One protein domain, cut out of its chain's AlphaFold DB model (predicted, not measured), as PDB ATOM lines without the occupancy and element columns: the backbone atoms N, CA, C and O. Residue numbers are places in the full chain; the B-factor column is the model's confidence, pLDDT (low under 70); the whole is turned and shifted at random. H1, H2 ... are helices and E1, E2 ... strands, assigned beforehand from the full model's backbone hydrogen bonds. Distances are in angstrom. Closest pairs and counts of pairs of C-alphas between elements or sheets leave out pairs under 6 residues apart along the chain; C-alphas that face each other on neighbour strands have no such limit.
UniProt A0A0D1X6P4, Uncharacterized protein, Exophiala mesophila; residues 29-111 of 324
ATOM      1  N   VAL A  29     -31.070 -60.911 -15.101       79.25
ATOM      2  CA  VAL A  29     -31.502 -60.592 -16.468       79.25
ATOM      3  C   VAL A  29     -31.108 -61.755 -17.375       79.25
ATOM      4  O   VAL A  29     -29.982 -62.245 -17.274       79.25
ATOM      5  N   ASN A  30     -32.013 -62.175 -18.252       78.31
ATOM      6  CA  ASN A  30     -31.773 -63.219 -19.244       78.31
ATOM      7  C   ASN A  30     -30.883 -62.755 -20.389       78.31
ATOM      8  O   ASN A  30     -30.699 -61.559 -20.610       78.31
ATOM      9  N   SER A  31     -30.385 -63.721 -21.166       73.31
ATOM     10  CA  SER A  31     -29.643 -63.483 -22.411       73.31
ATOM     11  C   SER A  31     -30.395 -62.581 -23.395       73.31
ATOM     12  O   SER A  31     -29.765 -61.855 -24.158       73.31
ATOM     13  N   ASP A  32     -31.728 -62.576 -23.322       74.12
ATOM     14  CA  ASP A  32     -32.612 -61.774 -24.173       74.12
ATOM     15  C   ASP A  32     -32.890 -60.365 -23.608       74.12
ATOM     16  O   ASP A  32     -33.693 -59.621 -24.164       74.12
ATOM     17  N   GLY A  33     -32.272 -59.992 -22.480       67.06
ATOM     18  CA  GLY A  33     -32.469 -58.692 -21.825       67.06
ATOM     19  C   GLY A  33     -33.724 -58.592 -20.948       67.06
ATOM     20  O   GLY A  33     -33.985 -57.542 -20.361       67.06
ATOM     21  N   ASN A  34     -34.493 -59.675 -20.816       76.12
ATOM     22  CA  ASN A  34     -35.691 -59.720 -19.977       76.12
ATOM     23  C   ASN A  34     -35.346 -60.006 -18.510       76.12
ATOM     24  O   ASN A  34     -34.471 -60.814 -18.211       76.12
ATOM     25  N   VAL A  35     -36.049 -59.354 -17.584       77.69
ATOM     26  CA  VAL A  35     -35.815 -59.501 -16.140       77.69
ATOM     27  C   VAL A  35     -36.573 -60.714 -15.602       77.69
ATOM     28  O   VAL A  35     -37.799 -60.740 -15.656       77.69
ATOM     29  N   GLU A  36     -35.855 -61.692 -15.047       76.19
ATOM     30  CA  GLU A  36     -36.465 -62.856 -14.383       76.19
ATOM     31  C   GLU A  36     -36.761 -62.594 -12.913       76.19
ATOM     32  O   GLU A  36     -37.761 -63.062 -12.371       76.19
ATOM     33  N   THR A  37     -35.878 -61.850 -12.246       80.94
ATOM     34  CA  THR A  37     -36.014 -61.548 -10.822       80.94
ATOM     35  C   THR A  37     -35.683 -60.091 -10.552       80.94
ATOM     36  O   THR A  37     -34.646 -59.571 -10.962       80.94
ATOM     37  N   THR A  38     -36.581 -59.420  -9.837       85.62
ATOM     38  CA  THR A  38     -36.388 -58.033  -9.409       85.62
ATOM     39  C   THR A  38     -35.384 -57.946  -8.262       85.62
ATOM     40  O   THR A  38     -35.299 -58.843  -7.419       85.62
ATOM     41  N   CYS A  39     -34.674 -56.824  -8.177       87.00
ATOM     42  CA  CYS A  39     -33.788 -56.510  -7.063       87.00
ATOM     43  C   CYS A  39     -34.565 -56.401  -5.749       87.00
ATOM     44  O   CYS A  39     -35.658 -55.831  -5.692       87.00
ATOM     45  N   SER A  40     -33.962 -56.868  -4.658       88.19
ATOM     46  CA  SER A  40     -34.524 -56.641  -3.332       88.19
ATOM     47  C   SER A  40     -34.277 -55.201  -2.879       88.19
ATOM     48  O   SER A  40     -33.273 -54.567  -3.215       88.19
ATOM     49  N   LEU A  41     -35.186 -54.681  -2.057       85.25
ATOM     50  CA  LEU A  41     -35.061 -53.330  -1.510       85.25
ATOM     51  C   LEU A  41     -33.848 -53.219  -0.571       85.25
ATOM     52  O   LEU A  41     -33.152 -52.213  -0.588       85.25
ATOM     53  N   LYS A  42     -33.531 -54.287   0.177       84.38
ATOM     54  CA  LYS A  42     -32.335 -54.357   1.036       84.38
ATOM     55  C   LYS A  42     -31.045 -54.219   0.227       84.38
ATOM     56  O   LYS A  42     -30.148 -53.489   0.637       84.38
ATOM     57  N   TYR A  43     -30.983 -54.875  -0.932       86.88
ATOM     58  CA  TYR A  43     -29.840 -54.781  -1.834       86.88
ATOM     59  C   TYR A  43     -29.679 -53.366  -2.393       86.88
ATOM     60  O   TYR A  43     -28.591 -52.804  -2.328       86.88
ATOM     61  N   LEU A  44     -30.770 -52.749  -2.863       86.38
ATOM     62  CA  LEU A  44     -30.740 -51.365  -3.350       86.38
ATOM     63  C   LEU A  44     -30.300 -50.378  -2.259       86.38
ATOM     64  O   LEU A  44     -29.519 -49.474  -2.539       86.38
ATOM     65  N   THR A  45     -30.745 -50.570  -1.014       85.94
ATOM     66  CA  THR A  45     -30.299 -49.752   0.126       85.94
ATOM     67  C   THR A  45     -28.811 -49.945   0.411       85.94
ATOM     68  O   THR A  45     -28.102 -48.961   0.595       85.94
ATOM     69  N   SER A  46     -28.319 -51.187   0.410       85.19
ATOM     70  CA  SER A  46     -26.890 -51.474   0.585       85.19
ATOM     71  C   SER A  46     -26.048 -50.841  -0.525       85.19
ATOM     72  O   SER A  46     -25.044 -50.199  -0.232       85.19
ATOM     73  N   LEU A  47     -26.499 -50.922  -1.780       86.69
ATOM     74  CA  LEU A  47     -25.829 -50.283  -2.908       86.69
ATOM     75  C   LEU A  47     -25.827 -48.752  -2.777       86.69
ATOM     76  O   LEU A  47     -24.799 -48.132  -3.022       86.69
ATOM     77  N   CYS A  48     -26.933 -48.134  -2.345       85.00
ATOM     78  CA  CYS A  48     -26.967 -46.699  -2.045       85.00
ATOM     79  C   CYS A  48     -25.956 -46.308  -0.963       85.00
ATOM     80  O   CYS A  48     -25.279 -45.295  -1.107       85.00
ATOM     81  N   LEU A  49     -25.849 -47.090   0.113       82.56
ATOM     82  CA  LEU A  49     -24.886 -46.828   1.184       82.56
ATOM     83  C   LEU A  49     -23.445 -46.971   0.687       82.56
ATOM     84  O   LEU A  49     -22.620 -46.123   1.003       82.56
ATOM     85  N   GLU A  50     -23.152 -47.973  -0.141       80.44
ATOM     86  CA  GLU A  50     -21.837 -48.125  -0.774       80.44
ATOM     87  C   GLU A  50     -21.518 -46.979  -1.740       80.44
ATOM     88  O   GLU A  50     -20.401 -46.472  -1.745       80.44
ATOM     89  N   VAL A  51     -22.500 -46.500  -2.508       82.44
ATOM     90  CA  VAL A  51     -22.353 -45.296  -3.340       82.44
ATOM     91  C   VAL A  51     -22.046 -44.075  -2.470       82.44
ATOM     92  O   VAL A  51     -21.149 -43.304  -2.795       82.44
ATOM     93  N   LEU A  52     -22.749 -43.895  -1.349       78.94
ATOM     94  CA  LEU A  52     -22.502 -42.786  -0.424       78.94
ATOM     95  C   LEU A  52     -21.122 -42.889   0.245       78.94
ATOM     96  O   LEU A  52     -20.432 -41.878   0.340       78.94
ATOM     97  N   ARG A  53     -20.684 -44.095   0.623       72.31
ATOM     98  CA  ARG A  53     -19.338 -44.365   1.162       72.31
ATOM     99  C   ARG A  53     -18.238 -44.071   0.148       72.31
ATOM    100  O   ARG A  53     -17.257 -43.405   0.467       72.31
ATOM    101  N   ALA A  54     -18.415 -44.545  -1.082       71.88
ATOM    102  CA  ALA A  54     -17.520 -44.271  -2.199       71.88
ATOM    103  C   ALA A  54     -17.394 -42.767  -2.477       71.88
ATOM    104  O   ALA A  54     -16.314 -42.288  -2.804       71.88
ATOM    105  N   ARG A  55     -18.487 -42.018  -2.315       70.69
ATOM    106  CA  ARG A  55     -18.520 -40.561  -2.489       70.69
ATOM    107  C   ARG A  55     -17.890 -39.804  -1.325       70.69
ATOM    108  O   ARG A  55     -17.240 -38.796  -1.551       70.69
ATOM    109  N   SER A  56     -18.020 -40.302  -0.095       65.69
ATOM    110  CA  SER A  56     -17.350 -39.731   1.082       65.69
ATOM    111  C   SER A  56     -15.870 -40.119   1.188       65.69
ATOM    112  O   SER A  56     -15.215 -39.736   2.153       65.69
ATOM    113  N   ALA A  57     -15.334 -40.873   0.219       60.19
ATOM    114  CA  ALA A  57     -13.951 -41.340   0.175       60.19
ATOM    115  C   ALA A  57     -12.886 -40.285   0.540       60.19
ATOM    116  O   ALA A  57     -12.044 -40.633   1.363       60.19
ATOM    117  N   PRO A  58     -12.913 -39.024   0.056       54.59
ATOM    118  CA  PRO A  58     -11.911 -38.030   0.457       54.59
ATOM    119  C   PRO A  58     -12.008 -37.614   1.937       54.59
ATOM    120  O   PRO A  58     -11.008 -37.227   2.530       54.59
ATOM    121  N   MET A  59     -13.182 -37.729   2.572       47.19
ATOM    122  CA  MET A  59     -13.344 -37.483   4.016       47.19
ATOM    123  C   MET A  59     -13.052 -38.729   4.868       47.19
ATOM    124  O   MET A  59     -12.649 -38.607   6.021       47.19
ATOM    125  N   VAL A  60     -13.242 -39.925   4.300       42.91
ATOM    126  CA  VAL A  60     -13.012 -41.226   4.955       42.91
ATOM    127  C   VAL A  60     -11.556 -41.694   4.816       42.91
ATOM    128  O   VAL A  60     -11.071 -42.441   5.659       42.91
ATOM    129  N   GLU A  61     -10.812 -41.212   3.815       49.72
ATOM    130  CA  GLU A  61      -9.367 -41.453   3.641       49.72
ATOM    131  C   GLU A  61      -8.530 -41.041   4.851       49.72
ATOM    132  O   GLU A  61      -7.507 -41.659   5.122       49.72
ATOM    133  N   LEU A  62      -9.000 -40.061   5.624       43.41
ATOM    134  CA  LEU A  62      -8.368 -39.643   6.875       43.41
ATOM    135  C   LEU A  62      -8.564 -40.648   8.026       43.41
ATOM    136  O   LEU A  62      -7.884 -40.536   9.041       43.41
ATOM    137  N   ALA A  63      -9.492 -41.604   7.896       41.25
ATOM    138  CA  ALA A  63      -9.956 -42.457   8.989       41.25
ATOM    139  C   ALA A  63      -9.649 -43.959   8.820       41.25
ATOM    140  O   ALA A  63      -9.865 -44.713   9.767       41.25
ATOM    141  N   THR A  64      -9.169 -44.428   7.659       52.88
ATOM    142  CA  THR A  64      -9.005 -45.877   7.402       52.88
ATOM    143  C   THR A  64      -7.740 -46.249   6.622       52.88
ATOM    144  O   THR A  64      -7.557 -45.787   5.496       52.88
ATOM    145  N   ASP A  65      -6.964 -47.204   7.149       54.19
ATOM    146  CA  ASP A  65      -5.820 -47.865   6.491       54.19
ATOM    147  C   ASP A  65      -6.279 -48.979   5.521       54.19
ATOM    148  O   ASP A  65      -5.975 -50.161   5.694       54.19
ATOM    149  N   ALA A  66      -7.089 -48.639   4.517       58.56
ATOM    150  CA  ALA A  66      -7.579 -49.617   3.539       58.56
ATOM    151  C   ALA A  66      -6.673 -49.701   2.297       58.56
ATOM    152  O   ALA A  66      -6.336 -48.680   1.700       58.56
ATOM    153  N   ASP A  67      -6.362 -50.927   1.861       70.56
ATOM    154  CA  ASP A  67      -5.614 -51.220   0.632       70.56
ATOM    155  C   ASP A  67      -6.278 -50.591  -0.613       70.56
ATOM    156  O   ASP A  67      -7.449 -50.845  -0.927       70.56
ATOM    157  N   GLU A  68      -5.513 -49.772  -1.336       68.62
ATOM    158  CA  GLU A  68      -5.957 -48.993  -2.498       68.62
ATOM    159  C   GLU A  68      -6.540 -49.899  -3.597       68.62
ATOM    160  O   GLU A  68      -7.571 -49.589  -4.204       68.62
ATOM    161  N   SER A  69      -5.948 -51.082  -3.789       72.25
ATOM    162  CA  SER A  69      -6.378 -52.040  -4.812       72.25
ATOM    163  C   SER A  69      -7.790 -52.587  -4.546       72.25
ATOM    164  O   SER A  69      -8.611 -52.733  -5.460       72.25
ATOM    165  N   SER A  70      -8.111 -52.814  -3.273       72.19
ATOM    166  CA  SER A  70      -9.417 -53.291  -2.824       72.19
ATOM    167  C   SER A  70     -10.497 -52.213  -2.976       72.19
ATOM    168  O   SER A  70     -11.636 -52.524  -3.334       72.19
ATOM    169  N   ARG A  71     -10.139 -50.935  -2.787       70.12
ATOM    170  CA  ARG A  71     -11.036 -49.787  -3.007       70.12
ATOM    171  C   ARG A  71     -11.387 -49.612  -4.478       70.12
ATOM    172  O   ARG A  71     -12.565 -49.494  -4.811       70.12
ATOM    173  N   ILE A  72     -10.388 -49.668  -5.359       74.69
ATOM    174  CA  ILE A  72     -10.595 -49.553  -6.809       74.69
ATOM    175  C   ILE A  72     -11.559 -50.640  -7.301       74.69
ATOM    176  O   ILE A  72     -12.500 -50.339  -8.038       74.69
ATOM    177  N   ARG A  73     -11.400 -51.887  -6.838       75.56
ATOM    178  CA  ARG A  73     -12.313 -52.993  -7.184       75.56
ATOM    179  C   ARG A  73     -13.748 -52.744  -6.711       75.56
ATOM    180  O   ARG A  73     -14.687 -53.000  -7.463       75.56
ATOM    181  N   ARG A  74     -13.935 -52.213  -5.496       75.44
ATOM    182  CA  ARG A  74     -15.268 -51.852  -4.976       75.44
ATOM    183  C   ARG A  74     -15.914 -50.733  -5.795       75.44
ATOM    184  O   ARG A  74     -17.077 -50.858  -6.168       75.44
ATOM    185  N   LEU A  75     -15.164 -49.691  -6.153       79.19
ATOM    186  CA  LEU A  75     -15.656 -48.594  -7.000       79.19
ATOM    187  C   LEU A  75     -16.067 -49.077  -8.396       79.19
ATOM    188  O   LEU A  75     -17.126 -48.703  -8.900       79.19
ATOM    189  N   GLN A  76     -15.263 -49.949  -9.007       79.44
ATOM    190  CA  GLN A  76     -15.585 -50.566 -10.295       79.44
ATOM    191  C   GLN A  76     -16.862 -51.415 -10.215       79.44
ATOM    192  O   GLN A  76     -17.714 -51.340 -11.105       79.44
ATOM    193  N   PHE A  77     -17.041 -52.173  -9.131       83.50
ATOM    194  CA  PHE A  77     -18.267 -52.933  -8.894       83.50
ATOM    195  C   PHE A  77     -19.491 -52.013  -8.759       83.50
ATOM    196  O   PHE A  77     -20.490 -52.204  -9.449       83.50
ATOM    197  N   VAL A  78     -19.404 -50.963  -7.941       84.75
ATOM    198  CA  VAL A  78     -20.505 -50.004  -7.760       84.75
ATOM    199  C   VAL A  78     -20.855 -49.308  -9.078       84.75
ATOM    200  O   VAL A  78     -22.028 -49.211  -9.435       84.75
ATOM    201  N   SER A  79     -19.851 -48.876  -9.849       84.50
ATOM    202  CA  SER A  79     -20.072 -48.225 -11.144       84.50
ATOM    203  C   SER A  79     -20.761 -49.143 -12.157       84.50
ATOM    204  O   SER A  79     -21.666 -48.700 -12.872       84.50
ATOM    205  N   THR A  80     -20.351 -50.410 -12.223       86.00
ATOM    206  CA  THR A  80     -20.955 -51.381 -13.144       86.00
ATOM    207  C   THR A  80     -22.388 -51.717 -12.736       86.00
ATOM    208  O   THR A  80     -23.263 -51.733 -13.600       86.00
ATOM    209  N   GLU A  81     -22.671 -51.862 -11.439       87.69
ATOM    210  CA  GLU A  81     -24.026 -52.134 -10.948       87.69
ATOM    211  C   GLU A  81     -24.993 -50.968 -11.129       87.69
ATOM    212  O   GLU A  81     -26.117 -51.168 -11.594       87.69
ATOM    213  N   VAL A  82     -24.564 -49.741 -10.833       87.81
ATOM    214  CA  VAL A  82     -25.391 -48.550 -11.069       87.81
ATOM    215  C   VAL A  82     -25.752 -48.446 -12.553       87.81
ATOM    216  O   VAL A  82     -26.918 -48.246 -12.896       87.81
ATOM    217  N   ARG A  83     -24.777 -48.660 -13.448       87.69
ATOM    218  CA  ARG A  83     -25.020 -48.661 -14.896       87.69
ATOM    219  C   ARG A  83     -25.999 -49.766 -15.304       87.69
ATOM    220  O   ARG A  83     -26.931 -49.491 -16.056       87.69
ATOM    221  N   ARG A  84     -25.829 -50.981 -14.773       88.38
ATOM    222  CA  ARG A  84     -26.701 -52.133 -15.047       88.38
ATOM    223  C   ARG A  84     -28.158 -51.859 -14.667       88.38
ATOM    224  O   ARG A  84     -29.058 -52.198 -15.433       88.38
ATOM    225  N   LEU A  85     -28.384 -51.243 -13.504       88.12
ATOM    226  CA  LEU A  85     -29.720 -50.904 -13.006       88.12
ATOM    227  C   LEU A  85     -30.404 -49.829 -13.859       88.12
ATOM    228  O   LEU A  85     -31.590 -49.951 -14.149       88.12
ATOM    229  N   PHE A  86     -29.674 -48.801 -14.301       87.00
ATOM    230  CA  PHE A  86     -30.246 -47.769 -15.174       87.00
ATOM    231  C   PHE A  86     -30.504 -48.255 -16.603       87.00
ATOM    232  O   PHE A  86     -31.461 -47.803 -17.226       87.00
ATOM    233  N   GLN A  87     -29.693 -49.185 -17.115       88.19
ATOM    234  CA  GLN A  87     -29.923 -49.811 -18.421       88.19
ATOM    235  C   GLN A  87     -31.150 -50.732 -18.422       88.19
ATOM    236  O   GLN A  87     -31.829 -50.832 -19.438       88.19
ATOM    237  N   ASN A  88     -31.460 -51.365 -17.286       87.31
ATOM    238  CA  ASN A  88     -32.571 -52.307 -17.151       87.31
ATOM    239  C   ASN A  88     -33.545 -51.838 -16.057       87.31
ATOM    240  O   ASN A  88     -33.535 -52.374 -14.945       87.31
ATOM    241  N   PRO A  89     -34.423 -50.858 -16.342       85.19
ATOM    242  CA  PRO A  89     -35.309 -50.267 -15.337       85.19
ATOM    243  C   PRO A  89     -36.326 -51.259 -14.752       85.19
ATOM    244  O   PRO A  89     -36.846 -51.020 -13.665       85.19
ATOM    245  N   ALA A  90     -36.581 -52.382 -15.430       85.31
ATOM    246  CA  ALA A  90     -37.426 -53.467 -14.936       85.31
ATOM    247  C   ALA A  90     -36.797 -54.257 -13.767       85.31
ATOM    248  O   ALA A  90     -37.492 -55.018 -13.102       85.31
ATOM    249  N   LEU A  91     -35.502 -54.064 -13.473       86.69
ATOM    250  CA  LEU A  91     -34.853 -54.655 -12.296       86.69
ATOM    251  C   LEU A  91     -35.335 -54.029 -10.983       86.69
ATOM    252  O   LEU A  91     -35.181 -54.634  -9.920       86.69
ATOM    253  N   PHE A  92     -35.907 -52.825 -11.025       89.38
ATOM    254  CA  PHE A  92     -36.432 -52.188  -9.827       89.38
ATOM    255  C   PHE A  92     -37.756 -52.839  -9.404       89.38
ATOM    256  O   PHE A  92     -38.638 -53.028 -10.236       89.38
ATOM    257  N   PRO A  93     -37.952 -53.108  -8.100       88.62
ATOM    258  CA  PRO A  93     -39.190 -53.712  -7.607       88.62
ATOM    259  C   PRO A  93     -40.401 -52.771  -7.730       88.62
ATOM    260  O   PRO A  93     -41.541 -53.215  -7.666       88.62
ATOM    261  N   SER A  94     -40.172 -51.458  -7.857       90.19
ATOM    262  CA  SER A  94     -41.208 -50.454  -8.122       90.19
ATOM    263  C   SER A  94     -40.608 -49.187  -8.734       90.19
ATOM    264  O   SER A  94     -39.449 -48.849  -8.469       90.19
ATOM    265  N   ASP A  95     -41.418 -48.424  -9.472       88.19
ATOM    266  CA  ASP A  95     -41.019 -47.107  -9.989       88.19
ATOM    267  C   ASP A  95     -40.670 -46.124  -8.860       88.19
ATOM    268  O   ASP A  95     -39.739 -45.330  -8.988       88.19
ATOM    269  N   ALA A  96     -41.347 -46.221  -7.711       88.31
ATOM    270  CA  ALA A  96     -41.024 -45.417  -6.534       88.31
ATOM    271  C   ALA A  96     -39.611 -45.716  -6.001       88.31
ATOM    272  O   ALA A  96     -38.878 -44.793  -5.644       88.31
ATOM    273  N   ALA A  97     -39.203 -46.991  -5.975       86.31
ATOM    274  CA  ALA A  97     -37.847 -47.377  -5.588       86.31
ATOM    275  C   ALA A  97     -36.807 -46.859  -6.592       86.31
ATOM    276  O   ALA A  97     -35.769 -46.346  -6.173       86.31
ATOM    277  N   ARG A  98     -37.112 -46.908  -7.898       90.19
ATOM    278  CA  ARG A  98     -36.254 -46.342  -8.950       90.19
ATOM    279  C   ARG A  98     -36.047 -44.842  -8.769       90.19
ATOM    280  O   ARG A  98     -34.913 -44.379  -8.798       90.19
ATOM    281  N   VAL A  99     -37.125 -44.083  -8.563       88.19
ATOM    282  CA  VAL A  99     -37.051 -42.623  -8.386       88.19
ATOM    283  C   VAL A  99     -36.246 -42.266  -7.137       88.19
ATOM    284  O   VAL A  99     -35.373 -41.407  -7.212       88.19
ATOM    285  N   ARG A 100     -36.466 -42.962  -6.012       87.25
ATOM    286  CA  ARG A 100     -35.690 -42.748  -4.777       87.25
ATOM    287  C   ARG A 100     -34.202 -43.038  -4.978       87.25
ATOM    288  O   ARG A 100     -33.359 -42.236  -4.582       87.25
ATOM    289  N   PHE A 101     -33.881 -44.146  -5.642       88.88
ATOM    290  CA  PHE A 101     -32.505 -44.511  -5.975       88.88
ATOM    291  C   PHE A 101     -31.848 -43.455  -6.880       88.88
ATOM    292  O   PHE A 101     -30.772 -42.948  -6.570       88.88
ATOM    293  N   ALA A 102     -32.539 -43.039  -7.945       86.56
ATOM    294  CA  ALA A 102     -32.065 -42.005  -8.859       86.56
ATOM    295  C   ALA A 102     -31.874 -40.648  -8.167       86.56
ATOM    296  O   ALA A 102     -30.876 -39.984  -8.423       86.56
ATOM    297  N   SER A 103     -32.766 -40.257  -7.250       84.12
ATOM    298  CA  SER A 103     -32.618 -39.008  -6.491       84.12
ATOM    299  C   SER A 103     -31.392 -39.013  -5.578       84.12
ATOM    300  O   SER A 103     -30.680 -38.015  -5.514       84.12
ATOM    301  N   ILE A 104     -31.091 -40.145  -4.930       83.94
ATOM    302  CA  ILE A 104     -29.897 -40.287  -4.083       83.94
ATOM    303  C   ILE A 104     -28.628 -40.199  -4.935       83.94
ATOM    304  O   ILE A 104     -27.632 -39.592  -4.540       83.94
ATOM    305  N   ILE A 105     -28.662 -40.764  -6.141       83.19
ATOM    306  CA  ILE A 105     -27.546 -40.657  -7.076       83.19
ATOM    307  C   ILE A 105     -27.398 -39.223  -7.592       83.19
ATOM    308  O   ILE A 105     -26.274 -38.737  -7.631       83.19
ATOM    309  N   ALA A 106     -28.491 -38.537  -7.925       80.19
ATOM    310  CA  ALA A 106     -28.474 -37.189  -8.495       80.19
ATOM    311  C   ALA A 106     -28.037 -36.088  -7.513       80.19
ATOM    312  O   ALA A 106     -27.480 -35.087  -7.956       80.19
ATOM    313  N   LEU A 107     -28.225 -36.269  -6.198       74.25
ATOM    314  CA  LEU A 107     -27.719 -35.339  -5.171       74.25
ATOM    315  C   LEU A 107     -26.210 -35.050  -5.314       74.25
ATOM    316  O   LEU A 107     -25.754 -33.954  -5.002       74.25
ATOM    317  N   ASP A 108     -25.456 -36.008  -5.846       65.56
ATOM    318  CA  ASP A 108     -24.015 -35.923  -6.104       65.56
ATOM    319  C   ASP A 108     -23.657 -34.987  -7.259       65.56
ATOM    320  O   ASP A 108     -22.674 -34.263  -7.173       65.56
ATOM    321  N   ALA A 109     -24.482 -34.918  -8.308       61.56
ATOM    322  CA  ALA A 109     -24.240 -33.986  -9.410       61.56
ATOM    323  C   ALA A 109     -24.301 -32.529  -8.926       61.56
ATOM    324  O   ALA A 109     -23.515 -31.693  -9.368       61.56
ATOM    325  N   ASN A 110     -25.190 -32.237  -7.970       60.16
ATOM    326  CA  ASN A 110     -25.275 -30.915  -7.356       60.16
ATOM    327  C   ASN A 110     -24.077 -30.628  -6.441       60.16
ATOM    328  O   ASN A 110     -23.561 -29.517  -6.474       60.16
ATOM    329  N   LEU A 111     -23.609 -31.605  -5.658       62.28
ATOM    330  CA  LEU A 111     -22.428 -31.427  -4.802       62.28
ATOM    331  C   LEU A 111     -21.148 -31.241  -5.626       62.28
ATOM    332  O   LEU A 111     -20.410 -30.293  -5.381       62.28
TER     333      LEU A 111
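AT A GLANCE: This is residues 29 to 111 of the 324 residues of an uncharacterized protein of Exophiala mesophila (UniProt A0A0D1X6P4). Three helices make the body: H1 in the middle, H4 packed side by side with it, and the longest helix, H3, packed on H1 at a steep slant. Residues 58 to 70, from most of H2 through the link to the first residues of H3, stick out at one end, and the short strand E1 lies at the other. The printed part has 83 residues, in the order E1, H1, H2, H3, H4, and is mostly helix. It is only just loose, close to compact, with a radius of gyration of the C-alphas of 14.4 A, and elongated, spanning 43 by 27 by 21 A.

HOW THE PARTS SIT: E1, residues 35 to 37, pairs with no named strand and is apart from the helices. H1, residues 41 to 55, and H2, residues 57 to 60, meet only through their link. H3, residues 68 to 87, touches H1 with residues 75 to 78 alone; the closest C-alphas, of Val 51 and Val 78, are 6.7 A apart. These two helices run opposite ways at a steep tilt of 51 degrees. H4, residues 95 to 111, touches H1, the closest C-alphas being those of Cys 48 and Phe 101, 7.1 A apart. They run the same way at a shallow tilt of 5 degrees. H3 and H4 are near each other, with 7 pairs of C-alphas within 10 A. Every O i to N i+4 pair is within hydrogen-bond range in H1 and H3, and 10 of 13 in H4; H2 is too short for one.

IN THESE COORDINATES: E1 begins at C-alpha 35 (-35.815, -59.501, -16.140) and is 5.7 A long. H1 measures 20.9 A, H2 4.9 A, H3 28.8 A and H4 24.9 A, ending at C-alpha 111 (-22.428, -31.427, -4.802).

THE WHOLE: The C-alphas farthest apart, of Asp 32 and Leu 62, are 45.2 A apart. The printed part has no cut, and no link is long. Mean pLDDT of the printed part is 77.1; residue 33, residues 56 to 66, residue 68 and residues 108 to 111 are under 70.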